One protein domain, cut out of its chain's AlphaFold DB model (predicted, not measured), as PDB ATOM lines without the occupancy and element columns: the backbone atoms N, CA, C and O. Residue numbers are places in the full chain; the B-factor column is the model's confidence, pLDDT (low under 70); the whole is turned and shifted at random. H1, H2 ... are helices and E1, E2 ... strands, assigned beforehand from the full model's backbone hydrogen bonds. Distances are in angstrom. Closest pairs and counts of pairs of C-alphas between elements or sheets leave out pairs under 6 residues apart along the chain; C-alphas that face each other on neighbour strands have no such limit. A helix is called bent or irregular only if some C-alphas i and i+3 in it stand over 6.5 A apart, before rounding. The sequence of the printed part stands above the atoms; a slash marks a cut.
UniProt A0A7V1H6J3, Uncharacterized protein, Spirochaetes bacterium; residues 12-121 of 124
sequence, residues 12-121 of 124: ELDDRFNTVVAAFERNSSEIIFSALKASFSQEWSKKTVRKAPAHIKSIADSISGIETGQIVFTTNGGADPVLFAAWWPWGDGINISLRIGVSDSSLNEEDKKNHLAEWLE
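This is residues 12 to 121 of the 124 residues of an uncharacterized protein of Spirochaetes bacterium (UniProt A0A7V1H6J3). One strongly twisted sheet of six strands makes the core, with E6 and E5 in its middle; H1 packs lengthwise on one face, H2 packs slantwise on the opposite face near the E3 edge, and H3 packs on E2 and E6 towards the E1 edge. The printed part has 110 residues with three named helices and six named strands, in the order E1 E2 H1 E3 H2 E4 E5 E6 H3. The sheet's order is E1 - E2 - E6 - E5 - E4 - E3, antiparallel throughout, and the class is mixed, helices and strands. The whole is compact, with a radius of gyration of the C-alphas of 13.3 A, and it is rounded, with spans of 38 by 34 by 25 A.

Along the printed part the strands of the sheet are E1, residues 12 to 14, E2, residues 19 to 25, E3, residues 42 to 45, E4, residues 71 to 74, E5, residues 82 to 89, and E6, residues 95 to 103. E1 and E3 are the edge strands. E1 and E2 form a hairpin at 121 degrees between their directions, with N 12 and O 21 2.8 A apart, within hydrogen-bond range. E2 and E6 are antiparallel at 159 degrees, with N 22 and O 98 at 3.0 A. E4, E5 and E6 form a meander, each strand the antiparallel neighbour of the one before. In it the hairpin of E5 and E6 has N 86 and O 99 at 2.8 A, and the hairpin of E4 and E5 has N 73 and O 85 at 2.8 A. E3 is antiparallel to E4 at 155 degrees, with N 44 and O 72 at 2.8 A. H1, residues 26 to 39, is on the sheet at a height of 9.3 A. It lies over E5 and only just over E6, on which 3 of its C-alphas fall, and runs along the strands, at 18 degrees to E5 on the local plane. Its closest C-alphas to E6 are those of Arg 26 and Asn 95, 5.8 A apart. H2, residues 54 to 62, is on the sheet at a height of 8.7 A, over E4 and slantwise to the strands, at 50 degrees to E4 on the local plane; the closest C-alphas of H2 and E4 are those of Ala 60 and Val 72, 7.3 A apart. H1 and H2 lie on opposite faces. H3, residues 109 to 120, is on the sheet at a height of 7.6 A, over E2 and only just over E6, with 3 C-alphas on E6. It runs along the strands, at 16 degrees to E2 on the local plane, and that plane leans 60 degrees from the whole sheet's. The closest C-alphas of E6 and H3 are those of Val 102 and Lys 112, 6.3 A apart. With helices on both faces, H1 and H3 on one and H2 on the other, the arrangement has three layers. The three helices are apart from one another. In H2 and H3 every O i to N i+4 pair is within hydrogen-bond range; in H1 8 of 10 are.

E1 begins at C-alpha 12, (77.081, 109.025, 112.711), and is 6.4 A long from first to last C-alpha. E2 is 19.8 A long and H1 19.6 A. H1 is irregular, with C-alphas 27 and 30 7.5 A apart. E3 is 10.4 A long, H2 12.3 A and E4 10.0 A. E5 is 22.6 A long, and E6, 25.8 A, begins at C-alpha 95, (85.661, 111.161, 99.603). H3, 16.3 A long, ends at C-alpha 120, (76.213, 117.239, 117.801).

The two C-alphas farthest apart are those of Gly 93 and Ser 106, at 38.6 A. The printed part has no cut and no long link. The mean pLDDT of the printed part is 92.1, and no printed residue is under 70; the mean for H3 is 83.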
ATOM      1  N   GLU A  12      77.324 110.349 112.155       91.06
ATOM      2  CA  GLU A  12      77.081 109.025 112.711       91.06
ATOM      3  C   GLU A  12      78.044 108.765 113.869       91.06
ATOM      4  O   GLU A  12      79.097 109.397 113.984       91.06
ATOM      5  N   LEU A  13      77.692 107.819 114.733       90.75
ATOM      6  CA  LEU A  13      78.611 107.314 115.746       90.75
ATOM      7  C   LEU A  13      79.640 106.385 115.091       90.75
ATOM      8  O   LEU A  13      79.290 105.517 114.296       90.75
ATOM      9  N   ASP A  14      80.907 106.543 115.460       92.06
ATOM     10  CA  ASP A  14      82.009 105.670 115.063       92.06
ATOM     11  C   ASP A  14      82.566 104.970 116.308       92.06
ATOM     12  O   ASP A  14      83.546 105.410 116.922       92.06
ATOM     13  N   ASP A  15      81.909 103.870 116.684       90.00
ATOM     14  CA  ASP A  15      82.245 103.044 117.856       90.00
ATOM     15  C   ASP A  15      83.647 102.440 117.778       90.00
ATOM     16  O   ASP A  15      84.254 102.124 118.798       90.00
ATOM     17  N   ARG A  16      84.200 102.301 116.568       90.44
ATOM     18  CA  ARG A  16      85.563 101.799 116.388       90.44
ATOM     19  C   ARG A  16      86.587 102.719 117.051       90.44
ATOM     20  O   ARG A  16      87.640 102.244 117.473       90.44
ATOM     21  N   PHE A  17      86.295 104.016 117.100       91.31
ATOM     22  CA  PHE A  17      87.213 105.044 117.583       91.31
ATOM     23  C   PHE A  17      86.637 105.912 118.705       91.31
ATOM     24  O   PHE A  17      87.294 106.869 119.105       91.31
ATOM     25  N   ASN A  18      85.430 105.605 119.196       90.31
ATOM     26  CA  ASN A  18      84.680 106.430 120.151       90.31
ATOM     27  C   ASN A  18      84.574 107.894 119.692       90.31
ATOM     28  O   ASN A  18      84.787 108.839 120.451       90.31
ATOM     29  N   THR A  19      84.271 108.075 118.406       92.44
ATOM     30  CA  THR A  19      84.115 109.395 117.783       92.44
ATOM     31  C   THR A  19      82.750 109.526 117.130       92.44
ATOM     32  O   THR A  19      81.982 108.573 117.040       92.44
ATOM     33  N   VAL A  20      82.463 110.724 116.645       92.56
ATOM     34  CA  VAL A  20      81.410 110.980 115.664       92.56
ATOM     35  C   VAL A  20      82.064 111.207 114.310       92.56
ATOM     36  O   VAL A  20      83.094 111.878 114.229       92.56
ATOM     37  N   VAL A  21      81.497 110.651 113.245       94.12
ATOM     38  CA  VAL A  21      82.053 110.709 111.892       94.12
ATOM     39  C   VAL A  21      81.032 111.251 110.909       94.12
ATOM     40  O   VAL A  21      79.849 110.946 110.990       94.12
ATOM     41  N   ALA A  22      81.502 112.037 109.952       93.88
ATOM     42  CA  ALA A  22      80.747 112.386 108.761       93.88
ATOM     43  C   ALA A  22      81.645 112.264 107.533       93.88
ATOM     44  O   ALA A  22      82.854 112.510 107.598       93.88
ATOM     45  N   ALA A  23      81.048 111.903 106.402       93.94
ATOM     46  CA  ALA A  23      81.712 111.902 105.108       93.94
ATOM     47  C   ALA A  23      81.209 113.059 104.235       93.94
ATOM     48  O   ALA A  23      80.058 113.495 104.331       93.94
ATOM     49  N   PHE A  24      82.094 113.568 103.385       93.19
ATOM     50  CA  PHE A  24      81.769 114.577 102.384       93.19
ATOM     51  C   PHE A  24      82.700 114.466 101.176       93.19
ATOM     52  O   PHE A  24      83.801 113.909 101.244       93.19
ATOM     53  N   GLU A  25      82.254 115.041 100.062       93.25
ATOM     54  CA  GLU A  25      83.032 115.093  98.834       93.25
ATOM     55  C   GLU A  25      84.134 116.154  98.890       93.25
ATOM     56  O   GLU A  25      83.981 117.255  99.428       93.25
ATOM     57  N   ARG A  26      85.244 115.865  98.216       91.00
ATOM     58  CA  ARG A  26      86.431 116.713  98.136       91.00
ATOM     59  C   ARG A  26      86.149 118.117  97.599       91.00
ATOM     60  O   ARG A  26      86.896 119.037  97.924       91.00
ATOM     61  N   ASN A  27      85.068 118.316  96.850       91.62
ATOM     62  CA  ASN A  27      84.655 119.636  96.365       91.62
ATOM     63  C   ASN A  27      84.360 120.622  97.509       91.62
ATOM     64  O   ASN A  27      84.551 121.821  97.349       91.62
ATOM     65  N   SER A  28      83.969 120.131  98.688       90.69
ATOM     66  CA  SER A  28      83.755 120.958  99.884       90.69
ATOM     67  C   SER A  28      85.006 121.094 100.760       90.69
ATOM     68  O   SER A  28      84.974 121.774 101.786       90.69
ATOM     69  N   SER A  29      86.116 120.450 100.379       92.12
ATOM     70  CA  SER A  29      87.273 120.276 101.261       92.12
ATOM     71  C   SER A  29      87.932 121.589 101.668       92.12
ATOM     72  O   SER A  29      88.296 121.731 102.829       92.12
ATOM     73  N   GLU A  30      88.048 122.562 100.767       93.69
ATOM     74  CA  GLU A  30      88.735 123.828 101.044       93.69
ATOM     75  C   GLU A  30      88.057 124.627 102.168       93.69
ATOM     76  O   GLU A  30      88.719 125.075 103.109       93.69
ATOM     77  N   ILE A  31      86.729 124.752 102.103       92.25
ATOM     78  CA  ILE A  31      85.930 125.486 103.092       92.25
ATOM     79  C   ILE A  31      85.987 124.772 104.445       92.25
ATOM     80  O   ILE A  31      86.239 125.406 105.472       92.25
ATOM     81  N   ILE A  32      85.812 123.448 104.449       93.38
ATOM     82  CA  ILE A  32      85.813 122.652 105.683       93.38
ATOM     83  C   ILE A  32      87.191 122.680 106.337       93.38
ATOM     84  O   ILE A  32      87.306 122.920 107.537       93.38
ATOM     85  N   PHE A  33      88.248 122.486 105.551       94.94
ATOM     86  CA  PHE A  33      89.616 122.506 106.045       94.94
ATOM     87  C   PHE A  33      89.979 123.872 106.631       94.94
ATOM     88  O   PHE A  33      90.540 123.946 107.723       94.94
ATOM     89  N   SER A  34      89.594 124.960 105.960       93.88
ATOM     90  CA  SER A  34      89.803 126.323 106.465       93.88
ATOM     91  C   SER A  34      89.088 126.555 107.796       93.88
ATOM     92  O   SER A  34      89.670 127.113 108.727       93.88
ATOM     93  N   ALA A  35      87.854 126.073 107.933       92.50
ATOM     94  CA  ALA A  35      87.112 126.164 109.184       92.50
ATOM     95  C   ALA A  35      87.726 125.312 110.311       92.50
ATOM     96  O   ALA A  35      87.707 125.741 111.467       92.50
ATOM     97  N   LEU A  36      88.313 124.149 109.997       94.31
ATOM     98  CA  LEU A  36      89.096 123.370 110.964       94.31
ATOM     99  C   LEU A  36      90.323 124.162 111.428       94.31
ATOM    100  O   LEU A  36      90.510 124.327 112.629       94.31
ATOM    101  N   LYS A  37      91.100 124.750 110.509       94.62
ATOM    102  CA  LYS A  37      92.255 125.591 110.878       94.62
ATOM    103  C   LYS A  37      91.876 126.816 111.712       94.62
ATOM    104  O   LYS A  37      92.684 127.273 112.509       94.62
ATOM    105  N   ALA A  38      90.672 127.352 111.527       92.56
ATOM    106  CA  ALA A  38      90.163 128.460 112.334       92.56
ATOM    107  C   ALA A  38      89.665 128.014 113.724       92.56
ATOM    108  O   ALA A  38      89.698 128.803 114.664       92.56
ATOM    109  N   SER A  39      89.191 126.770 113.853       90.81
ATOM    110  CA  SER A  39      88.589 126.247 115.091       90.81
ATOM    111  C   SER A  39      89.589 125.525 116.000       90.81
ATOM    112  O   SER A  39      89.358 125.416 117.202       90.81
ATOM    113  N   PHE A  40      90.687 125.014 115.441       93.94
ATOM    114  CA  PHE A  40      91.702 124.241 116.152       93.94
ATOM    115  C   PHE A  40      93.053 124.949 116.094       93.94
ATOM    116  O   PHE A  40      93.428 125.514 115.070       93.94
ATOM    117  N   SER A  41      93.804 124.910 117.196       94.00
ATOM    118  CA  SER A  41      95.057 125.662 117.311       94.00
ATOM    119  C   SER A  41      96.284 124.886 116.827       94.00
ATOM    120  O   SER A  41      97.319 125.499 116.572       94.00
ATOM    121  N   GLN A  42      96.194 123.557 116.713       96.56
ATOM    122  CA  GLN A  42      97.304 122.686 116.323       96.56
ATOM    123  C   GLN A  42      96.897 121.727 115.198       96.56
ATOM    124  O   GLN A  42      95.746 121.296 115.127       96.56
ATOM    125  N   GLU A  43      97.868 121.354 114.360       96.94
ATOM    126  CA  GLU A  43      97.715 120.369 113.286       96.94
ATOM    127  C   GLU A  43      98.859 119.341 113.299       96.94
ATOM    128  O   GLU A  43     100.047 119.670 113.386       96.94
ATOM    129  N   TRP A  44      98.499 118.067 113.181       97.69
ATOM    130  CA  TRP A  44      99.413 116.937 113.275       97.69
ATOM    131  C   TRP A  44      99.297 116.071 112.027       97.69
ATOM    132  O   TRP A  44      98.239 115.553 111.695       97.69
ATOM    133  N   SER A  45     100.414 115.895 111.333       97.62
ATOM    134  CA  SER A  45     100.558 114.989 110.195       97.62
ATOM    135  C   SER A  45     101.404 113.786 110.602       97.62
ATOM    136  O   SER A  45     102.106 113.833 111.617       97.62
ATOM    137  N   LYS A  46     101.481 112.764 109.741       96.50
ATOM    138  CA  LYS A  46     102.417 111.631 109.895       96.50
ATOM    139  C   LYS A  46     103.854 112.057 110.245       96.50
ATOM    140  O   LYS A  46     104.560 111.359 110.974       96.50
ATOM    141  N   LYS A  47     104.308 113.208 109.728       96.12
ATOM    142  CA  LYS A  47     105.659 113.737 109.972       96.12
ATOM    143  C   LYS A  47     105.779 114.440 111.325       96.12
ATOM    144  O   LYS A  47     106.787 114.265 112.007       96.12
ATOM    145  N   THR A  48     104.785 115.243 111.703       97.00
ATOM    146  CA  THR A  48     104.859 116.096 112.902       97.00
ATOM    147  C   THR A  48     104.427 115.367 114.170       97.00
ATOM    148  O   THR A  48     105.027 115.594 115.219       97.00
ATOM    149  N   VAL A  49     103.499 114.405 114.078       96.50
ATOM    150  CA  VAL A  49     102.994 113.640 115.235       96.50
ATOM    151  C   VAL A  49     104.094 112.868 115.972       96.50
ATOM    152  O   VAL A  49     104.081 112.756 117.193       96.50
ATOM    153  N   ARG A  50     105.147 112.437 115.263       94.12
ATOM    154  CA  ARG A  50     106.318 111.771 115.865       94.12
ATOM    155  C   ARG A  50     107.020 112.622 116.929       94.12
ATOM    156  O   ARG A  50     107.608 112.077 117.862       94.12
ATOM    157  N   LYS A  51     106.952 113.949 116.797       95.00
ATOM    158  CA  LYS A  51     107.538 114.921 117.733       95.00
ATOM    159  C   LYS A  51     106.507 115.517 118.697       95.00
ATOM    160  O   LYS A  51     106.886 116.329 119.532       95.00
ATOM    161  N   ALA A  52     105.239 115.128 118.589       95.12
ATOM    162  CA  ALA A  52     104.187 115.647 119.446       95.12
ATOM    163  C   ALA A  52     104.334 115.145 120.900       95.12
ATOM    164  O   ALA A  52     104.995 114.120 121.142       95.12
ATOM    165  N   PRO A  53     103.715 115.842 121.868       95.00
ATOM    166  CA  PRO A  53     103.606 115.378 123.248       95.00
ATOM    167  C   PRO A  53     102.943 114.000 123.354       95.00
ATOM    168  O   PRO A  53     102.183 113.596 122.473       95.00
ATOM    169  N   ALA A  54     103.227 113.277 124.441       93.94
ATOM    170  CA  ALA A  54     102.762 111.900 124.630       93.94
ATOM    171  C   ALA A  54     101.237 111.771 124.507       93.94
ATOM    172  O   ALA A  54     100.762 110.907 123.783       93.94
ATOM    173  N   HIS A  55     100.486 112.692 125.114       93.06
ATOM    174  CA  HIS A  55      99.026 112.697 125.039       93.06
ATOM    175  C   HIS A  55      98.506 112.839 123.595       93.06
ATOM    176  O   HIS A  55      97.602 112.120 123.186       93.06
ATOM    177  N   ILE A  56      99.127 113.695 122.776       95.81
ATOM    178  CA  ILE A  56      98.759 113.854 121.358       95.81
ATOM    179  C   ILE A  56      99.064 112.586 120.554       95.81
ATOM    180  O   ILE A  56      98.296 112.211 119.670       95.81
ATOM    181  N   LYS A  57     100.175 111.904 120.860       96.12
ATOM    182  CA  LYS A  57     100.489 110.607 120.246       96.12
ATOM    183  C   LYS A  57      99.443 109.561 120.610       96.12
ATOM    184  O   LYS A  57      98.973 108.877 119.717       96.12
ATOM    185  N   SER A  58      99.015 109.510 121.871       94.44
ATOM    186  CA  SER A  58      97.944 108.611 122.311       94.44
ATOM    187  C   SER A  58      96.619 108.873 121.591       94.44
ATOM    188  O   SER A  58      95.973 107.914 121.187       94.44
ATOM    189  N   ILE A  59      96.247 110.141 121.357       95.06
ATOM    190  CA  ILE A  59      95.074 110.495 120.531       95.06
ATOM    191  C   ILE A  59      95.239 109.985 119.096       95.06
ATOM    192  O   ILE A  59      94.314 109.428 118.518       95.06
ATOM    193  N   ALA A  60      96.414 110.175 118.494       95.94
ATOM    194  CA  ALA A  60      96.665 109.663 117.151       95.94
ATOM    195  C   ALA A  60      96.578 108.128 117.112       95.94
ATOM    196  O   ALA A  60      95.964 107.573 116.208       95.94
ATOM    197  N   ASP A  61      97.147 107.439 118.099       95.31
ATOM    198  CA  ASP A  61      97.137 105.980 118.173       95.31
ATOM    199  C   ASP A  61      95.721 105.423 118.411       95.31
ATOM    200  O   ASP A  61      95.371 104.393 117.830       95.31
ATOM    201  N   SER A  62      94.870 106.123 119.175       93.50
ATOM    202  CA  SER A  62      93.478 105.706 119.419       93.50
ATOM    203  C   SER A  62      92.625 105.696 118.149       93.50
ATOM    204  O   SER A  62      91.646 104.959 118.076       93.50
ATOM    205  N   ILE A  63      93.025 106.445 117.117       93.88
ATOM    206  CA  ILE A  63      92.391 106.447 115.792       93.88
ATOM    207  C   ILE A  63      93.191 105.661 114.735       93.88
ATOM    208  O   ILE A  63      93.047 105.903 113.543       93.88
ATOM    209  N   SER A  64      94.010 104.684 115.149       94.00
ATOM    210  CA  SER A  64      94.889 103.866 114.280       94.00
ATOM    211  C   SER A  64      96.086 104.598 113.650       94.00
ATOM    212  O   SER A  64      96.653 104.123 112.665       94.00
ATOM    213  N   GLY A  65      96.516 105.717 114.228       95.31
ATOM    214  CA  GLY A  65      97.653 106.504 113.759       95.31
ATOM    215  C   GLY A  65      97.297 107.508 112.657       95.31
ATOM    216  O   GLY A  65      96.134 107.742 112.345       95.31
ATOM    217  N   ILE A  66      98.328 108.133 112.072       96.69
ATOM    218  CA  ILE A  66      98.182 109.116 110.985       96.69
ATOM    219  C   ILE A  66      98.987 108.663 109.768       96.69
ATOM    220  O   ILE A  66     100.222 108.604 109.807       96.69
ATOM    221  N   GLU A  67      98.294 108.410 108.664       95.50
ATOM    222  CA  GLU A  67      98.896 108.078 107.376       95.50
ATOM    223  C   GLU A  67      99.143 109.302 106.481       95.50
ATOM    224  O   GLU A  67      98.788 110.443 106.786       95.50
ATOM    225  N   THR A  68      99.830 109.085 105.357       93.69
ATOM    226  CA  THR A  68     100.111 110.152 104.386       93.69
ATOM    227  C   THR A  68      98.808 110.752 103.850       93.69
ATOM    228  O   THR A  68      97.964 110.037 103.324       93.69
ATOM    229  N   GLY A  69      98.666 112.078 103.951       93.56
ATOM    230  CA  GLY A  69      97.465 112.806 103.519       93.56
ATOM    231  C   GLY A  69      96.391 112.953 104.603       93.56
ATOM    232  O   GLY A  69      95.452 113.721 104.410       93.56
ATOM    233  N   GLN A  70      96.552 112.281 105.745       97.31
ATOM    234  CA  GLN A  70      95.703 112.469 106.918       97.31
ATOM    235  C   GLN A  70      96.276 113.536 107.844       97.31
ATOM    236  O   GLN A  70      97.494 113.750 107.908       97.31
ATOM    237  N   ILE A  71      95.376 114.205 108.560       98.06
ATOM    238  CA  ILE A  71      95.711 115.265 109.509       98.06
ATOM    239  C   ILE A  71      94.827 115.111 110.743       98.06
ATOM    240  O   ILE A  71      93.632 114.869 110.622       98.06
ATOM    241  N   VAL A  72      95.407 115.285 111.927       97.81
ATOM    242  CA  VAL A  72      94.667 115.430 113.183       97.81
ATOM    243  C   VAL A  72      94.808 116.865 113.663       97.81
ATOM    244  O   VAL A  72      95.919 117.360 113.819       97.81
ATOM    245  N   PHE A  73      93.693 117.530 113.910       97.44
ATOM    246  CA  PHE A  73      93.639 118.848 114.526       97.44
ATOM    247  C   PHE A  73      93.344 118.714 116.015       97.44
ATOM    248  O   PHE A  73      92.540 117.864 116.390       97.44
ATOM    249  N   THR A  74      93.948 119.552 116.859       96.56
ATOM    250  CA  THR A  74      93.660 119.580 118.305       96.56
ATOM    251  C   THR A  74      93.478 121.006 118.818       96.56
ATOM    252  O   THR A  74      94.078 121.954 118.305       96.56
ATOM    253  N   THR A  75      92.601 121.189 119.811       94.00
ATOM    254  CA  THR A  75      92.307 122.523 120.371       94.00
ATOM    255  C   THR A  75      93.461 123.085 121.186       94.00
ATOM    256  O   THR A  75      93.594 124.302 121.304       94.00
ATOM    257  N   ASN A  76      94.332 122.220 121.701       90.62
ATOM    258  CA  ASN A  76      95.545 122.591 122.415       90.62
ATOM    259  C   ASN A  76      96.683 121.577 122.152       90.62
ATOM    260  O   ASN A  76      96.522 120.606 121.409       90.62
ATOM    261  N   GLY A  77      97.852 121.828 122.749       83.56
ATOM    262  CA  GLY A  77      99.070 121.027 122.587       83.56
ATOM    263  C   GLY A  77      99.189 119.786 123.482       83.56
ATOM    264  O   GLY A  77     100.298 119.285 123.627       83.56
ATOM    265  N   GLY A  78      98.107 119.289 124.089       78.50
ATOM    266  CA  GLY A  78      98.109 118.057 124.893       78.50
ATOM    267  C   GLY A  78      97.791 118.244 126.377       78.50
ATOM    268  O   GLY A  78      98.172 117.392 127.176       78.50
ATOM    269  N   ALA A  79      97.135 119.347 126.741       84.75
ATOM    270  CA  ALA A  79      96.539 119.523 128.059       84.75
ATOM    271  C   ALA A  79      95.099 119.003 128.031       84.75
ATOM    272  O   ALA A  79      94.329 119.353 127.140       84.75
ATOM    273  N   ASP A  80      94.752 118.179 129.007       84.75
ATOM    274  CA  ASP A  80      93.428 117.584 129.127       84.75
ATOM    275  C   ASP A  80      92.386 118.630 129.591       84.75
ATOM    276  O   ASP A  80      92.717 119.442 130.463       84.75
ATOM    277  N   PRO A  81      91.152 118.644 129.050       90.38
ATOM    278  CA  PRO A  81      90.673 117.850 127.919       90.38
ATOM    279  C   PRO A  81      91.131 118.393 126.556       90.38
ATOM    280  O   PRO A  81      91.313 119.599 126.354       90.38
ATOM    281  N   VAL A  82      91.253 117.494 125.579       93.44
ATOM    282  CA  VAL A  82      91.576 117.813 124.182       93.44
ATOM    283  C   VAL A  82      90.419 117.421 123.270       93.44
ATOM    284  O   VAL A  82      90.146 116.241 123.062       93.44
ATOM    285  N   LEU A  83      89.793 118.411 122.636       93.50
ATOM    286  CA  LEU A  83      88.928 118.172 121.480       93.50
ATOM    287  C   LEU A  83      89.817 118.004 120.245       93.50
ATOM    288  O   LEU A  83      90.715 118.822 119.999       93.50
ATOM    289  N   PHE A  84      89.558 116.965 119.457       95.31
ATOM    290  CA  PHE A  84      90.306 116.683 118.241       95.31
ATOM    291  C   PHE A  84      89.399 116.441 117.036       95.31
ATOM    292  O   PHE A  84      88.255 116.012 117.169       95.31
ATOM    293  N   ALA A  85      89.943 116.701 115.848       96.38
ATOM    294  CA  ALA A  85      89.305 116.398 114.576       96.38
ATOM    295  C   ALA A  85      90.265 115.640 113.653       96.38
ATOM    296  O   ALA A  85      91.344 116.143 113.348       96.38
ATOM    297  N   ALA A  86      89.888 114.451 113.184       97.31
ATOM    298  CA  ALA A  86      90.693 113.658 112.261       97.31
ATOM    299  C   ALA A  86      90.164 113.782 110.827       97.31
ATOM    300  O   ALA A  86      89.053 113.355 110.514       97.31
ATOM    301  N   TRP A  87      90.989 114.359 109.959       97.62
ATOM    302  CA  TRP A  87      90.766 114.523 108.531       97.62
ATOM    303  C   TRP A  87      91.344 113.341 107.757       97.62
ATOM    304  O   TRP A  87      92.559 113.114 107.773       97.62
ATOM    305  N   TRP A  88      90.486 112.611 107.043       96.94
ATOM    306  CA  TRP A  88      90.853 111.314 106.489       96.94
ATOM    307  C   TRP A  88      90.313 111.100 105.066       96.94
ATOM    308  O   TRP A  88      89.191 110.614 104.892       96.94
ATOM    309  N   PRO A  89      91.109 111.434 104.032       96.19
ATOM    310  CA  PRO A  89      90.803 111.110 102.639       96.19
ATOM    311  C   PRO A  89      90.825 109.596 102.399       96.19
ATOM    312  O   PRO A  89      91.718 108.910 102.898       96.19
ATOM    313  N   TRP A  90      89.884 109.071 101.612       94.44
ATOM    314  CA  TRP A  90      89.753 107.624 101.373       94.44
ATOM    315  C   TRP A  90      90.740 107.070 100.334       94.44
ATOM    316  O   TRP A  90      90.880 105.860 100.188       94.44
ATOM    317  N   GLY A  91      91.443 107.949  99.616       92.19
ATOM    318  CA  GLY A  91      92.373 107.573  98.545       92.19
ATOM    319  C   GLY A  91      91.710 107.373  97.178       92.19
ATOM    320  O   GLY A  91      92.414 107.287  96.179       92.19
ATOM    321  N   ASP A  92      90.378 107.396  97.115       93.38
ATOM    322  CA  ASP A  92      89.591 107.403  95.872       93.38
ATOM    323  C   ASP A  92      89.620 108.760  95.137       93.38
ATOM    324  O   ASP A  92      89.157 108.878  94.006       93.38
ATOM    325  N   GLY A  93      90.172 109.795  95.778       92.00
ATOM    326  CA  GLY A  93      90.238 111.158  95.256       92.00
ATOM    327  C   GLY A  93      88.929 111.946  95.367       92.00
ATOM    328  O   GLY A  93      88.927 113.126  95.008       92.00
ATOM    329  N   ILE A  94      87.868 111.333  95.895       93.31
ATOM    330  CA  ILE A  94      86.503 111.862  95.938       93.31
ATOM    331  C   ILE A  94      86.072 112.109  97.380       93.31
ATOM    332  O   ILE A  94      85.587 113.194  97.678       93.31
ATOM    333  N   ASN A  95      86.273 111.148  98.279       94.75
ATOM    334  CA  ASN A  95      85.661 111.161  99.603       94.75
ATOM    335  C   ASN A  95      86.663 111.461 100.717       94.75
ATOM    336  O   ASN A  95      87.823 111.030 100.710       94.75
ATOM    337  N   ILE A  96      86.179 112.200 101.711       96.50
ATOM    338  CA  ILE A  96      86.898 112.509 102.942       96.50
ATOM    339  C   ILE A  96      85.963 112.227 104.109       96.50
ATOM    340  O   ILE A  96      84.824 112.685 104.128       96.50
ATOM    341  N   SER A  97      86.462 111.489 105.096       95.38
ATOM    342  CA  SER A  97      85.808 111.378 106.399       95.38
ATOM    343  C   SER A  97      86.433 112.354 107.387       95.38
ATOM    344  O   SER A  97      87.659 112.475 107.459       95.38
ATOM    345  N   LEU A  98      85.584 113.034 108.147       95.94
ATOM    346  CA  LEU A  98      85.959 113.861 109.283       95.94
ATOM    347  C   LEU A  98      85.409 113.215 110.546       95.94
ATOM    348  O   LEU A  98      84.202 113.027 110.668       95.94
ATOM    349  N   ARG A  99      86.303 112.894 111.478       95.19
ATOM    350  CA  ARG A  99      85.938 112.403 112.810       95.19
ATOM    351  C   ARG A  99      86.154 113.489 113.837       95.19
ATOM    352  O   ARG A  99      87.176 114.161 113.757       95.19
ATOM    353  N   ILE A 100      85.254 113.625 114.800       94.06
ATOM    354  CA  ILE A 100      85.433 114.494 115.964       94.06
ATOM    355  C   ILE A 100      85.400 113.638 117.224       94.06
ATOM    356  O   ILE A 100      84.537 112.776 117.373       94.06
ATOM    357  N   GLY A 101      86.343 113.879 118.126       93.69
ATOM    358  CA  GLY A 101      86.428 113.165 119.392       93.69
ATOM    359  C   GLY A 101      86.953 114.043 120.516       93.69
ATOM    360  O   GLY A 101      87.519 115.112 120.281       93.69
ATOM    361  N   VAL A 102      86.775 113.570 121.746       93.19
ATOM    362  CA  VAL A 102      87.324 114.175 122.959       93.19
ATOM    363  C   VAL A 102      88.265 113.179 123.616       93.19
ATOM    364  O   VAL A 102      87.914 112.025 123.840       93.19
ATOM    365  N   SER A 103      89.462 113.645 123.940       91.75
ATOM    366  CA  SER A 103      90.339 113.003 124.906       91.75
ATOM    367  C   SER A 103      90.151 113.722 126.232       91.75
ATOM    368  O   SER A 103      90.399 114.923 126.315       91.75
ATOM    369  N   ASP A 104      89.638 112.996 127.216       90.81
ATOM    370  CA  ASP A 104      89.451 113.455 128.587       90.81
ATOM    371  C   ASP A 104      89.714 112.262 129.508       90.81
ATOM    372  O   ASP A 104      89.038 111.235 129.420       90.81
ATOM    373  N   SER A 105      90.746 112.346 130.337       86.62
ATOM    374  CA  SER A 105      91.128 111.283 131.269       86.62
ATOM    375  C   SER A 105      90.180 111.151 132.460       86.62
ATOM    376  O   SER A 105      90.210 110.127 133.143       86.62
ATOM    377  N   SER A 106      89.332 112.154 132.704       88.56
ATOM    378  CA  SER A 106      88.320 112.133 133.761       88.56
ATOM    379  C   SER A 106      87.012 111.452 133.347       88.56
ATOM    380  O   SER A 106      86.218 111.091 134.216       88.56
ATOM    381  N   LEU A 107      86.802 111.236 132.044       87.25
ATOM    382  CA  LEU A 107      85.597 110.622 131.484       87.25
ATOM    383  C   LEU A 107      85.869 109.197 130.991       87.25
ATOM    384  O   LEU A 107      86.930 108.902 130.431       87.25
ATOM    385  N   ASN A 108      84.882 108.313 131.140       89.44
ATOM    386  CA  ASN A 108      84.889 107.028 130.440       89.44
ATOM    387  C   ASN A 108      84.463 107.212 128.965       89.44
ATOM    388  O   ASN A 108      84.041 108.290 128.546       89.44
ATOM    389  N   GLU A 109      84.594 106.161 128.154       84.81
ATOM    390  CA  GLU A 109      84.294 106.232 126.716       84.81
ATOM    391  C   GLU A 109      82.808 106.481 126.411       84.81
ATOM    392  O   GLU A 109      82.491 107.174 125.445       84.81
ATOM    393  N   GLU A 110      81.903 105.968 127.246       85.44
ATOM    394  CA  GLU A 110      80.459 106.172 127.097       85.44
ATOM    395  C   GLU A 110      80.085 107.637 127.354       85.44
ATOM    396  O   GLU A 110      79.408 108.255 126.534       85.44
ATOM    397  N   ASP A 111      80.625 108.241 128.413       87.94
ATOM    398  CA  ASP A 111      80.411 109.651 128.740       87.94
ATOM    399  C   ASP A 111      80.990 110.577 127.664       87.94
ATOM    400  O   ASP A 111      80.359 111.565 127.289       87.94
ATOM    401  N   LYS A 112      82.175 110.268 127.118       87.12
ATOM    402  CA  LYS A 112      82.748 111.028 125.990       87.12
ATOM    403  C   LYS A 112      81.823 110.990 124.780       87.12
ATOM    404  O   LYS A 112      81.564 112.026 124.166       87.12
ATOM    405  N   LYS A 113      81.322 109.801 124.446       82.88
ATOM    406  CA  LYS A 113      80.424 109.584 123.313       82.88
ATOM    407  C   LYS A 113      79.092 110.308 123.509       82.88
ATOM    408  O   LYS A 113      78.652 110.986 122.584       82.88
ATOM    409  N   ASN A 114      78.502 110.232 124.700       83.75
ATOM    410  CA  ASN A 114      77.254 110.917 125.034       83.75
ATOM    411  C   ASN A 114      77.411 112.437 124.922       83.75
ATOM    412  O   ASN A 114      76.635 113.071 124.213       83.75
ATOM    413  N   HIS A 115      78.474 113.014 125.492       85.19
ATOM    414  CA  HIS A 115      78.739 114.450 125.356       85.19
ATOM    415  C   HIS A 115      78.962 114.878 123.897       85.19
ATOM    416  O   HIS A 115      78.492 115.940 123.490       85.19
ATOM    417  N   LEU A 116      79.666 114.075 123.088       85.44
ATOM    418  CA  LEU A 116      79.859 114.361 121.660       85.44
ATOM    419  C   LEU A 116      78.545 114.291 120.878       85.44
ATOM    420  O   LEU A 116      78.302 115.141 120.022       85.44
ATOM    421  N   ALA A 117      77.710 113.293 121.165       80.69
ATOM    422  CA  ALA A 117      76.416 113.118 120.528       80.69
ATOM    423  C   ALA A 117      75.450 114.249 120.899       80.69
ATOM    424  O   ALA A 117      74.851 114.839 120.005       80.69
ATOM    425  N   GLU A 118      75.375 114.627 122.177       81.31
ATOM    426  CA  GLU A 118      74.608 115.787 122.643       81.31
ATOM    427  C   GLU A 118      75.105 117.080 121.995       81.31
ATOM    428  O   GLU A 118      74.317 117.843 121.433       81.31
ATOM    429  N   TRP A 119      76.423 117.308 121.994       78.25
ATOM    430  CA  TRP A 119      77.022 118.473 121.344       78.25
ATOM    431  C   TRP A 119      76.695 118.519 119.849       78.25
ATOM    432  O   TRP A 119      76.464 119.598 119.293       78.25
ATOM    433  N   LEU A 120      76.619 117.357 119.194       74.38
ATOM    434  CA  LEU A 120      76.213 117.239 117.801       74.38
ATOM    435  C   LEU A 120      74.695 117.155 117.568       74.38
ATOM    436  O   LEU A 120      74.286 117.246 116.414       74.38
ATOM    437  N   GLU A 121      73.870 117.153 118.620       72.19
ATOM    438  CA  GLU A 121      72.416 116.909 118.552       72.19
ATOM    439  C   GLU A 121      72.076 115.629 117.762       72.19
ATOM    440  O   GLU A 121      71.147 115.599 116.955       72.19
TER     441      GLU A 121